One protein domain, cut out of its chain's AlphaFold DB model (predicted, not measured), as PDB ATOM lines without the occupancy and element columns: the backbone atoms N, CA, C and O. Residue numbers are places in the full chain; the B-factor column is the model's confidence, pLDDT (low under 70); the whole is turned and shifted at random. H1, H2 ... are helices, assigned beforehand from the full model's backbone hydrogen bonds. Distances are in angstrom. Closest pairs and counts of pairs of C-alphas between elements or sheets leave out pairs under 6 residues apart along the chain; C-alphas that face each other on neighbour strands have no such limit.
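This is residues 158 to 229 of the 229 residues of an uncharacterized protein of Botrytis galanthina (UniProt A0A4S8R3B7). One longer helix, H1, is crossed steeply at residues 180 to 185 by a short helix, H2, and the chain then folds back into H3, side by side with H2 but not clearly touching it. Two long loop stretches, residues 158 to 176 before H1 and 191 to 208 between H1 and H2, make much of the rest, with residues 162 to 172 at the end of the longest axis away from H3. The printed part has 72 residues with three named helices, in the order H1, H2, H3, and no named strand; the class is all helix, though under half of the residues, 30, are in named elements. The whole is compact, with a radius of gyration of the C-alphas of 11.5 A and spans of 32 by 24 by 18 A.

H1, residues 177 to 190, touches H2, residues 209 to 215, with residues 180 to 185 alone. Their closest C-alphas, those of Glu 181 and Cys 215, are 4.8 A apart, and they run opposite ways at a steep tilt of 65 degrees. H3, residues 219 to 227, is close to H2 but not clearly touching it, the closest C-alphas being those of Arg 213 and Leu 221, 6.4 A apart; they run opposite ways at a shallow tilt of 12 degrees. H3 is also close to H1 but not clearly touching it, with the closest C-alphas, Val 185 and Leu 220, 7.9 A apart. In H1, H2 and H3 every O i to N i+4 pair is within hydrogen-bond range.

H1 begins at C-alpha 177 (345.070, 246.856, 386.442) and is 19.9 A long. H2, 9.9 A long, begins at C-alpha 209 (337.699, 234.258, 392.696). H3, 12.4 A long, ends at C-alpha 227 (340.565, 230.788, 403.945).

The two C-alphas farthest apart, those of Lys 172 and Ile 226, are 31.7 A apart. The printed part has no cut. The link from H1 to H2 is long and that from H2 to H3 tight. The mean pLDDT of the printed part is 77.8; residues 162 to 168, 172 to 173, 192 to 194 and 227 to 229 are under 70.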
ATOM      1  N   GLU A 158     346.159 247.614 376.903       82.94
ATOM      2  CA  GLU A 158     346.826 246.494 377.590       82.94
ATOM      3  C   GLU A 158     346.868 246.644 379.126       82.94
ATOM      4  O   GLU A 158     346.936 245.665 379.867       82.94
ATOM      5  N   SER A 159     346.848 247.886 379.626       85.62
ATOM      6  CA  SER A 159     346.872 248.198 381.062       85.62
ATOM      7  C   SER A 159     345.497 248.120 381.729       85.62
ATOM      8  O   SER A 159     345.401 248.324 382.943       85.62
ATOM      9  N   PHE A 160     344.437 247.865 380.964       85.50
ATOM     10  CA  PHE A 160     343.071 247.705 381.450       85.50
ATOM     11  C   PHE A 160     342.655 246.229 381.409       85.50
ATOM     12  O   PHE A 160     343.171 245.461 380.593       85.50
ATOM     13  N   PRO A 161     341.725 245.802 382.281       79.56
ATOM     14  CA  PRO A 161     341.150 244.467 382.214       79.56
ATOM     15  C   PRO A 161     340.528 244.213 380.834       79.56
ATOM     16  O   PRO A 161     339.566 244.865 380.446       79.56
ATOM     17  N   GLN A 162     341.093 243.254 380.098       69.12
ATOM     18  CA  GLN A 162     340.599 242.821 378.781       69.12
ATOM     19  C   GLN A 162     339.348 241.929 378.876       69.12
ATOM     20  O   GLN A 162     338.735 241.594 377.869       69.12
ATOM     21  N   GLN A 163     338.993 241.508 380.091       65.62
ATOM     22  CA  GLN A 163     337.841 240.670 380.402       65.62
ATOM     23  C   GLN A 163     337.030 241.332 381.511       65.62
ATOM     24  O   GLN A 163     337.585 242.081 382.324       65.62
ATOM     25  N   ASP A 164     335.737 241.019 381.559       65.50
ATOM     26  CA  ASP A 164     334.873 241.467 382.641       65.50
ATOM     27  C   ASP A 164     335.411 240.966 383.986       65.50
ATOM     28  O   ASP A 164     335.760 239.800 384.171       65.50
ATOM     29  N   ILE A 165     335.519 241.900 384.926       67.06
ATOM     30  CA  ILE A 165     336.167 241.710 386.230       67.06
ATOM     31  C   ILE A 165     335.267 240.866 387.161       67.06
ATOM     32  O   ILE A 165     335.736 240.262 388.125       67.06
ATOM     33  N   ALA A 166     333.976 240.775 386.839       59.03
ATOM     34  CA  ALA A 166     333.068 239.761 387.346       59.03
ATOM     35  C   ALA A 166     332.114 239.322 386.237       59.03
ATOM     36  O   ALA A 166     331.703 240.130 385.403       59.03
ATOM     37  N   SER A 167     331.667 238.075 386.310       61.19
ATOM     38  CA  SER A 167     330.672 237.462 385.419       61.19
ATOM     39  C   SER A 167     329.321 238.202 385.319       61.19
ATOM     40  O   SER A 167     328.491 237.842 384.487       61.19
ATOM     41  N   LYS A 168     329.078 239.238 386.139       66.50
ATOM     42  CA  LYS A 168     327.847 240.056 386.164       66.50
ATOM     43  C   LYS A 168     328.101 241.572 386.170       66.50
ATOM     44  O   LYS A 168     327.270 242.333 386.662       66.50
ATOM     45  N   CYS A 169     329.265 242.040 385.734       73.94
ATOM     46  CA  CYS A 169     329.508 243.478 385.609       73.94
ATOM     47  C   CYS A 169     328.910 244.005 384.297       73.94
ATOM     48  O   CYS A 169     329.313 243.576 383.228       73.94
ATOM     49  N   GLU A 170     327.988 244.969 384.362       70.56
ATOM     50  CA  GLU A 170     327.449 245.651 383.164       70.56
ATOM     51  C   GLU A 170     328.241 246.918 382.786       70.56
ATOM     52  O   GLU A 170     327.878 247.654 381.867       70.56
ATOM     53  N   HIS A 171     329.323 247.215 383.508       70.12
ATOM     54  CA  HIS A 171     330.134 248.410 383.295       70.12
ATOM     55  C   HIS A 171     331.415 248.096 382.523       70.12
ATOM     56  O   HIS A 171     332.142 247.150 382.827       70.12
ATOM     57  N   LYS A 172     331.750 248.963 381.565       65.88
ATOM     58  CA  LYS A 172     333.017 248.887 380.836       65.88
ATOM     59  C   LYS A 172     334.187 249.205 381.776       65.88
ATOM     60  O   LYS A 172     334.128 250.168 382.542       65.88
ATOM     61  N   ALA A 173     335.249 248.402 381.722       66.19
ATOM     62  CA  ALA A 173     336.391 248.537 382.620       66.19
ATOM     63  C   ALA A 173     337.229 249.801 382.316       66.19
ATOM     64  O   ALA A 173     338.164 249.774 381.524       66.19
ATOM     65  N   HIS A 174     336.908 250.926 382.964       75.25
ATOM     66  CA  HIS A 174     337.672 252.185 382.903       75.25
ATOM     67  C   HIS A 174     338.718 252.348 384.024       75.25
ATOM     68  O   HIS A 174     339.215 253.444 384.288       75.25
ATOM     69  N   MET A 175     339.082 251.257 384.697       84.50
ATOM     70  CA  MET A 175     340.062 251.219 385.780       84.50
ATOM     71  C   MET A 175     341.262 250.401 385.324       84.50
ATOM     72  O   MET A 175     341.098 249.303 384.801       84.50
ATOM     73  N   CYS A 176     342.472 250.924 385.508       87.25
ATOM     74  CA  CYS A 176     343.665 250.178 385.135       87.25
ATOM     75  C   CYS A 176     343.952 249.044 386.123       87.25
ATOM     76  O   CYS A 176     343.566 249.107 387.294       87.25
ATOM     77  N   MET A 177     344.701 248.041 385.665       86.69
ATOM     78  CA  MET A 177     345.070 246.856 386.442       86.69
ATOM     79  C   MET A 177     345.728 247.208 387.781       86.69
ATOM     80  O   MET A 177     345.390 246.607 388.791       86.69
ATOM     81  N   SER A 178     346.603 248.219 387.837       88.56
ATOM     82  CA  SER A 178     347.240 248.621 389.103       88.56
ATOM     83  C   SER A 178     346.240 249.161 390.130       88.56
ATOM     84  O   SER A 178     346.364 248.876 391.316       88.56
ATOM     85  N   CYS A 179     345.259 249.952 389.690       87.56
ATOM     86  CA  CYS A 179     344.222 250.476 390.579       87.56
ATOM     87  C   CYS A 179     343.250 249.374 391.005       87.56
ATOM     88  O   CYS A 179     342.844 249.344 392.163       87.56
ATOM     89  N   LEU A 180     342.942 248.446 390.098       87.50
ATOM     90  CA  LEU A 180     342.153 247.263 390.409       87.50
ATOM     91  C   LEU A 180     342.852 246.389 391.464       87.50
ATOM     92  O   LEU A 180     342.227 246.031 392.455       87.50
ATOM     93  N   GLU A 181     344.147 246.103 391.299       88.69
ATOM     94  CA  GLU A 181     344.947 245.345 392.275       88.69
ATOM     95  C   GLU A 181     344.892 245.992 393.664       88.69
ATOM     96  O   GLU A 181     344.589 245.321 394.649       88.69
ATOM     97  N   GLN A 182     345.119 247.305 393.745       87.50
ATOM     98  CA  GLN A 182     345.063 248.042 395.010       87.50
ATOM     99  C   GLN A 182     343.676 247.993 395.654       87.50
ATOM    100  O   GLN A 182     343.571 247.809 396.865       87.50
ATOM    101  N   ALA A 183     342.617 248.135 394.858       86.31
ATOM    102  CA  ALA A 183     341.256 248.095 395.365       86.31
ATOM    103  C   ALA A 183     340.885 246.700 395.895       86.31
ATOM    104  O   ALA A 183     340.260 246.598 396.948       86.31
ATOM    105  N   VAL A 184     341.315 245.631 395.213       86.31
ATOM    106  CA  VAL A 184     341.122 244.247 395.676       86.31
ATOM    107  C   VAL A 184     341.888 243.992 396.971       86.31
ATOM    108  O   VAL A 184     341.307 243.453 397.909       86.31
ATOM    109  N   VAL A 185     343.156 244.409 397.053       86.81
ATOM    110  CA  VAL A 185     343.971 244.271 398.271       86.81
ATOM    111  C   VAL A 185     343.298 244.965 399.452       86.81
ATOM    112  O   VAL A 185     343.084 244.331 400.482       86.81
ATOM    113  N   ALA A 186     342.883 246.222 399.280       84.38
ATOM    114  CA  ALA A 186     342.198 246.966 400.330       84.38
ATOM    115  C   ALA A 186     340.896 246.277 400.774       84.38
ATOM    116  O   ALA A 186     340.598 246.241 401.964       84.38
ATOM    117  N   ASN A 187     340.140 245.696 399.835       83.19
ATOM    118  CA  ASN A 187     338.888 245.006 400.141       83.19
ATOM    119  C   ASN A 187     339.117 243.700 400.919       83.19
ATOM    120  O   ASN A 187     338.404 243.430 401.879       83.19
ATOM    121  N   VAL A 188     340.136 242.921 400.543       83.12
ATOM    122  CA  VAL A 188     340.539 241.695 401.259       83.12
ATOM    123  C   VAL A 188     341.006 242.007 402.679       83.12
ATOM    124  O   VAL A 188     340.768 241.225 403.594       83.12
ATOM    125  N   GLU A 189     341.670 243.145 402.881       81.25
ATOM    126  CA  GLU A 189     342.106 243.578 404.210       81.25
ATOM    127  C   GLU A 189     340.944 244.079 405.084       81.25
ATOM    128  O   GLU A 189     341.007 243.951 406.306       81.25
ATOM    129  N   SER A 190     339.889 244.640 404.481       78.00
ATOM    130  CA  SER A 190     338.775 245.266 405.205       78.00
ATOM    131  C   SER A 190     337.532 244.390 405.382       78.00
ATOM    132  O   SER A 190     336.698 244.696 406.234       78.00
ATOM    133  N   SER A 191     337.369 243.350 404.565       71.69
ATOM    134  CA  SER A 191     336.128 242.574 404.428       71.69
ATOM    135  C   SER A 191     336.400 241.070 404.527       71.69
ATOM    136  O   SER A 191     337.504 240.620 404.219       71.69
ATOM    137  N   PRO A 192     335.403 240.250 404.909       69.44
ATOM    138  CA  PRO A 192     335.541 238.806 404.808       69.44
ATOM    139  C   PRO A 192     335.705 238.376 403.337       69.44
ATOM    140  O   PRO A 192     335.055 238.888 402.422       69.44
ATOM    141  N   TRP A 193     336.637 237.445 403.147       69.50
ATOM    142  CA  TRP A 193     337.252 236.930 401.916       69.50
ATOM    143  C   TRP A 193     336.263 236.488 400.824       69.50
ATOM    144  O   TRP A 193     336.600 236.488 399.641       69.50
ATOM    145  N   ASP A 194     335.047 236.126 401.216       69.25
ATOM    146  CA  ASP A 194     333.951 235.626 400.386       69.25
ATOM    147  C   ASP A 194     333.025 236.733 399.847       69.25
ATOM    148  O   ASP A 194     332.154 236.467 399.020       69.25
ATOM    149  N   THR A 195     333.221 237.989 400.267       77.62
ATOM    150  CA  THR A 195     332.326 239.117 399.936       77.62
ATOM    151  C   THR A 195     333.000 240.259 399.179       77.62
ATOM    152  O   THR A 195     332.496 241.384 399.167       77.62
ATOM    153  N   ILE A 196     334.131 239.991 398.522       82.75
ATOM    154  CA  ILE A 196     334.895 241.016 397.802       82.75
ATOM    155  C   ILE A 196     334.046 241.577 396.656       82.75
ATOM    156  O   ILE A 196     333.786 240.911 395.650       82.75
ATOM    157  N   ARG A 197     333.615 242.828 396.815       84.44
ATOM    158  CA  ARG A 197     332.791 243.532 395.829       84.44
ATOM    159  C   ARG A 197     333.640 244.148 394.733       84.44
ATOM    160  O   ARG A 197     334.797 244.517 394.937       84.44
ATOM    161  N   CYS A 198     333.013 244.310 393.577       84.25
ATOM    162  CA  CYS A 198     333.540 245.106 392.490       84.25
ATOM    163  C   CYS A 198     333.878 246.524 392.995       84.25
ATOM    164  O   CYS A 198     333.038 247.158 393.633       84.25
ATOM    165  N   PRO A 199     335.084 247.050 392.725       79.38
ATOM    166  CA  PRO A 199     335.501 248.358 393.232       79.38
ATOM    167  C   PRO A 199     334.861 249.540 392.490       79.38
ATOM    168  O   PRO A 199     335.100 250.694 392.843       79.38
ATOM    169  N   TYR A 200     334.053 249.273 391.462       79.00
ATOM    170  CA  TYR A 200     333.297 250.299 390.758       79.00
ATOM    171  C   TYR A 200     332.164 250.817 391.638       79.00
ATOM    172  O   TYR A 200     331.321 250.054 392.098       79.00
ATOM    173  N   SER A 201     332.094 252.136 391.814       70.25
ATOM    174  CA  SER A 201     331.173 252.793 392.753       70.25
ATOM    175  C   SER A 201     329.683 252.545 392.492       70.25
ATOM    176  O   SER A 201     328.876 252.743 393.392       70.25
ATOM    177  N   ASN A 202     329.315 252.108 391.284       71.44
ATOM    178  CA  ASN A 202     327.938 251.777 390.905       71.44
ATOM    179  C   ASN A 202     327.744 250.272 390.647       71.44
ATOM    180  O   ASN A 202     326.796 249.888 389.965       71.44
ATOM    181  N   CYS A 203     328.657 249.425 391.126       78.81
ATOM    182  CA  CYS A 203     328.575 247.984 390.959       78.81
ATOM    183  C   CYS A 203     328.512 247.275 392.306       78.81
ATOM    184  O   CYS A 203     329.379 247.441 393.160       78.81
ATOM    185  N   GLU A 204     327.505 246.425 392.464       81.31
ATOM    186  CA  GLU A 204     327.353 245.578 393.647       81.31
ATOM    187  C   GLU A 204     327.745 244.119 393.388       81.31
ATOM    188  O   GLU A 204     327.648 243.284 394.287       81.31
ATOM    189  N   SER A 205     328.201 243.803 392.173       83.31
ATOM    190  CA  SER A 205     328.605 242.451 391.800       83.31
ATOM    191  C   SER A 205     329.822 242.002 392.607       83.31
ATOM    192  O   SER A 205     330.743 242.779 392.873       83.31
ATOM    193  N   LEU A 206     329.825 240.728 392.994       85.88
ATOM    194  CA  LEU A 206     330.971 240.093 393.637       85.88
ATOM    195  C   LEU A 206     332.036 239.782 392.592       85.88
ATOM    196  O   LEU A 206     331.709 239.349 391.488       85.88
ATOM    197  N   LEU A 207     333.297 240.010 392.948       82.69
ATOM    198  CA  LEU A 207     334.424 239.669 392.094       82.69
ATOM    199  C   LEU A 207     334.602 238.154 392.014       82.69
ATOM    200  O   LEU A 207     334.560 237.454 393.027       82.69
ATOM    201  N   ASP A 208     334.856 237.658 390.805       81.62
ATOM    202  CA  ASP A 208     335.163 236.248 390.598       81.62
ATOM    203  C   ASP A 208     336.485 235.878 391.287       81.62
ATOM    204  O   ASP A 208     337.490 236.593 391.195       81.62
ATOM    205  N   SER A 209     336.520 234.715 391.945       78.94
ATOM    206  CA  SER A 209     337.699 234.258 392.696       78.94
ATOM    207  C   SER A 209     338.950 234.110 391.823       78.94
ATOM    208  O   SER A 209     340.070 234.148 392.334       78.94
ATOM    209  N   SER A 210     338.784 233.923 390.510       79.56
ATOM    210  CA  SER A 210     339.876 233.893 389.530       79.56
ATOM    211  C   SER A 210     340.537 235.265 389.365       79.56
ATOM    212  O   SER A 210     341.764 235.352 389.298       79.56
ATOM    213  N   ILE A 211     339.744 236.338 389.367       79.81
ATOM    214  CA  ILE A 211     340.217 237.718 389.261       79.81
ATOM    215  C   ILE A 211     340.871 238.155 390.568       79.81
ATOM    216  O   ILE A 211     341.981 238.684 390.543       79.81
ATOM    217  N   VAL A 212     340.248 237.842 391.708       83.12
ATOM    218  CA  VAL A 212     340.837 238.108 393.030       83.12
ATOM    219  C   VAL A 212     342.211 237.444 393.145       83.12
ATOM    220  O   VAL A 212     343.192 238.112 393.464       83.12
ATOM    221  N   ARG A 213     342.327 236.159 392.782       82.81
ATOM    222  CA  ARG A 213     343.618 235.447 392.783       82.81
ATOM    223  C   ARG A 213     344.651 236.054 391.839       82.81
ATOM    224  O   ARG A 213     345.830 236.040 392.166       82.81
ATOM    225  N   LYS A 214     344.233 236.583 390.687       83.19
ATOM    226  CA  LYS A 214     345.136 237.245 389.733       83.19
ATOM    227  C   LYS A 214     345.663 238.582 390.266       83.19
ATOM    228  O   LYS A 214     346.788 238.960 389.946       83.19
ATOM    229  N   CYS A 215     344.859 239.288 391.059       82.88
ATOM    230  CA  CYS A 215     345.215 240.581 391.639       82.88
ATOM    231  C   CYS A 215     346.062 240.466 392.914       82.88
ATOM    232  O   CYS A 215     346.867 241.354 393.198       82.88
ATOM    233  N   LEU A 216     345.897 239.388 393.683       83.69
ATOM    234  CA  LEU A 216     346.672 239.149 394.895       83.69
ATOM    235  C   LEU A 216     348.051 238.559 394.580       83.69
ATOM    236  O   LEU A 216     348.213 237.714 393.705       83.69
ATOM    237  N   LYS A 217     349.063 238.988 395.338       84.06
ATOM    238  CA  LYS A 217     350.446 238.499 395.238       84.06
ATOM    239  C   LYS A 217     350.990 238.196 396.636       84.06
ATOM    240  O   LYS A 217     350.581 238.816 397.617       84.06
ATOM    241  N   GLY A 218     351.929 237.253 396.719       82.12
ATOM    242  CA  GLY A 218     352.644 236.918 397.955       82.12
ATOM    243  C   GLY A 218     351.735 236.430 399.088       82.12
ATOM    244  O   GLY A 218     350.824 235.632 398.872       82.12
ATOM    245  N   SER A 219     351.969 236.939 400.299       76.12
ATOM    246  CA  SER A 219     351.321 236.465 401.531       76.12
ATOM    247  C   SER A 219     349.800 236.669 401.574       76.12
ATOM    248  O   SER A 219     349.107 235.936 402.276       76.12
ATOM    249  N   LEU A 220     349.248 237.632 400.828       78.44
ATOM    250  CA  LEU A 220     347.795 237.825 400.736       78.44
ATOM    251  C   LEU A 220     347.121 236.736 399.896       78.44
ATOM    252  O   LEU A 220     346.031 236.286 400.244       78.44
ATOM    253  N   LEU A 221     347.784 236.272 398.830       81.50
ATOM    254  CA  LEU A 221     347.288 235.174 398.002       81.50
ATOM    255  C   LEU A 221     347.274 233.856 398.788       81.50
ATOM    256  O   LEU A 221     346.302 233.112 398.710       81.50
ATOM    257  N   GLU A 222     348.321 233.596 399.574       79.62
ATOM    258  CA  GLU A 222     348.408 232.409 400.434       79.62
ATOM    259  C   GLU A 222     347.283 232.385 401.470       79.62
ATOM    260  O   GLU A 222     346.571 231.388 401.586       79.62
ATOM    261  N   LYS A 223     347.056 233.501 402.172       77.44
ATOM    262  CA  LYS A 223     345.948 233.597 403.132       77.44
ATOM    263  C   LYS A 223     344.588 233.408 402.455       77.44
ATOM    264  O   LYS A 223     343.737 232.712 402.999       77.44
ATOM    265  N   TYR A 224     344.404 233.978 401.260       77.19
ATOM    266  CA  TYR A 224     343.169 233.827 400.491       77.19
ATOM    267  C   TYR A 224     342.932 232.379 400.053       77.19
ATOM    268  O   TYR A 224     341.812 231.891 400.139       77.19
ATOM    269  N   ALA A 225     343.982 231.660 399.652       77.19
ATOM    270  CA  ALA A 225     343.883 230.246 399.298       77.19
ATOM    271  C   ALA A 225     343.524 229.357 400.503       77.19
ATOM    272  O   ALA A 225     342.768 228.400 400.348       77.19
ATOM    273  N   ILE A 226     344.038 229.683 401.693       75.44
ATOM    274  CA  ILE A 226     343.781 228.923 402.927       75.44
ATOM    275  C   ILE A 226     342.360 229.162 403.454       75.44
ATOM    276  O   ILE A 226     341.740 228.234 403.961       75.44
ATOM    277  N   LEU A 227     341.852 230.394 403.356       67.94
ATOM    278  CA  LEU A 227     340.565 230.788 403.945       67.94
ATOM    279  C   LEU A 227     339.383 230.712 402.968       67.94
ATOM    280  O   LEU A 227     338.239 230.780 403.405       67.94
ATOM    281  N   GLY A 228     339.654 230.585 401.666       60.00
ATOM    282  CA  GLY A 228     338.654 230.420 400.608       60.00
ATOM    283  C   GLY A 228     338.495 228.985 400.083       60.00
ATOM    284  O   GLY A 228     337.911 228.820 399.011       60.00
ATOM    285  N   SER A 229     339.051 227.981 400.779       51.41
ATOM    286  CA  SER A 229     338.833 226.541 400.533       51.41
ATOM    287  C   SER A 229     337.793 225.987 401.502       51.41
ATOM    288  O   SER A 229     336.974 225.153 401.061       51.41
TER     289      SER A 229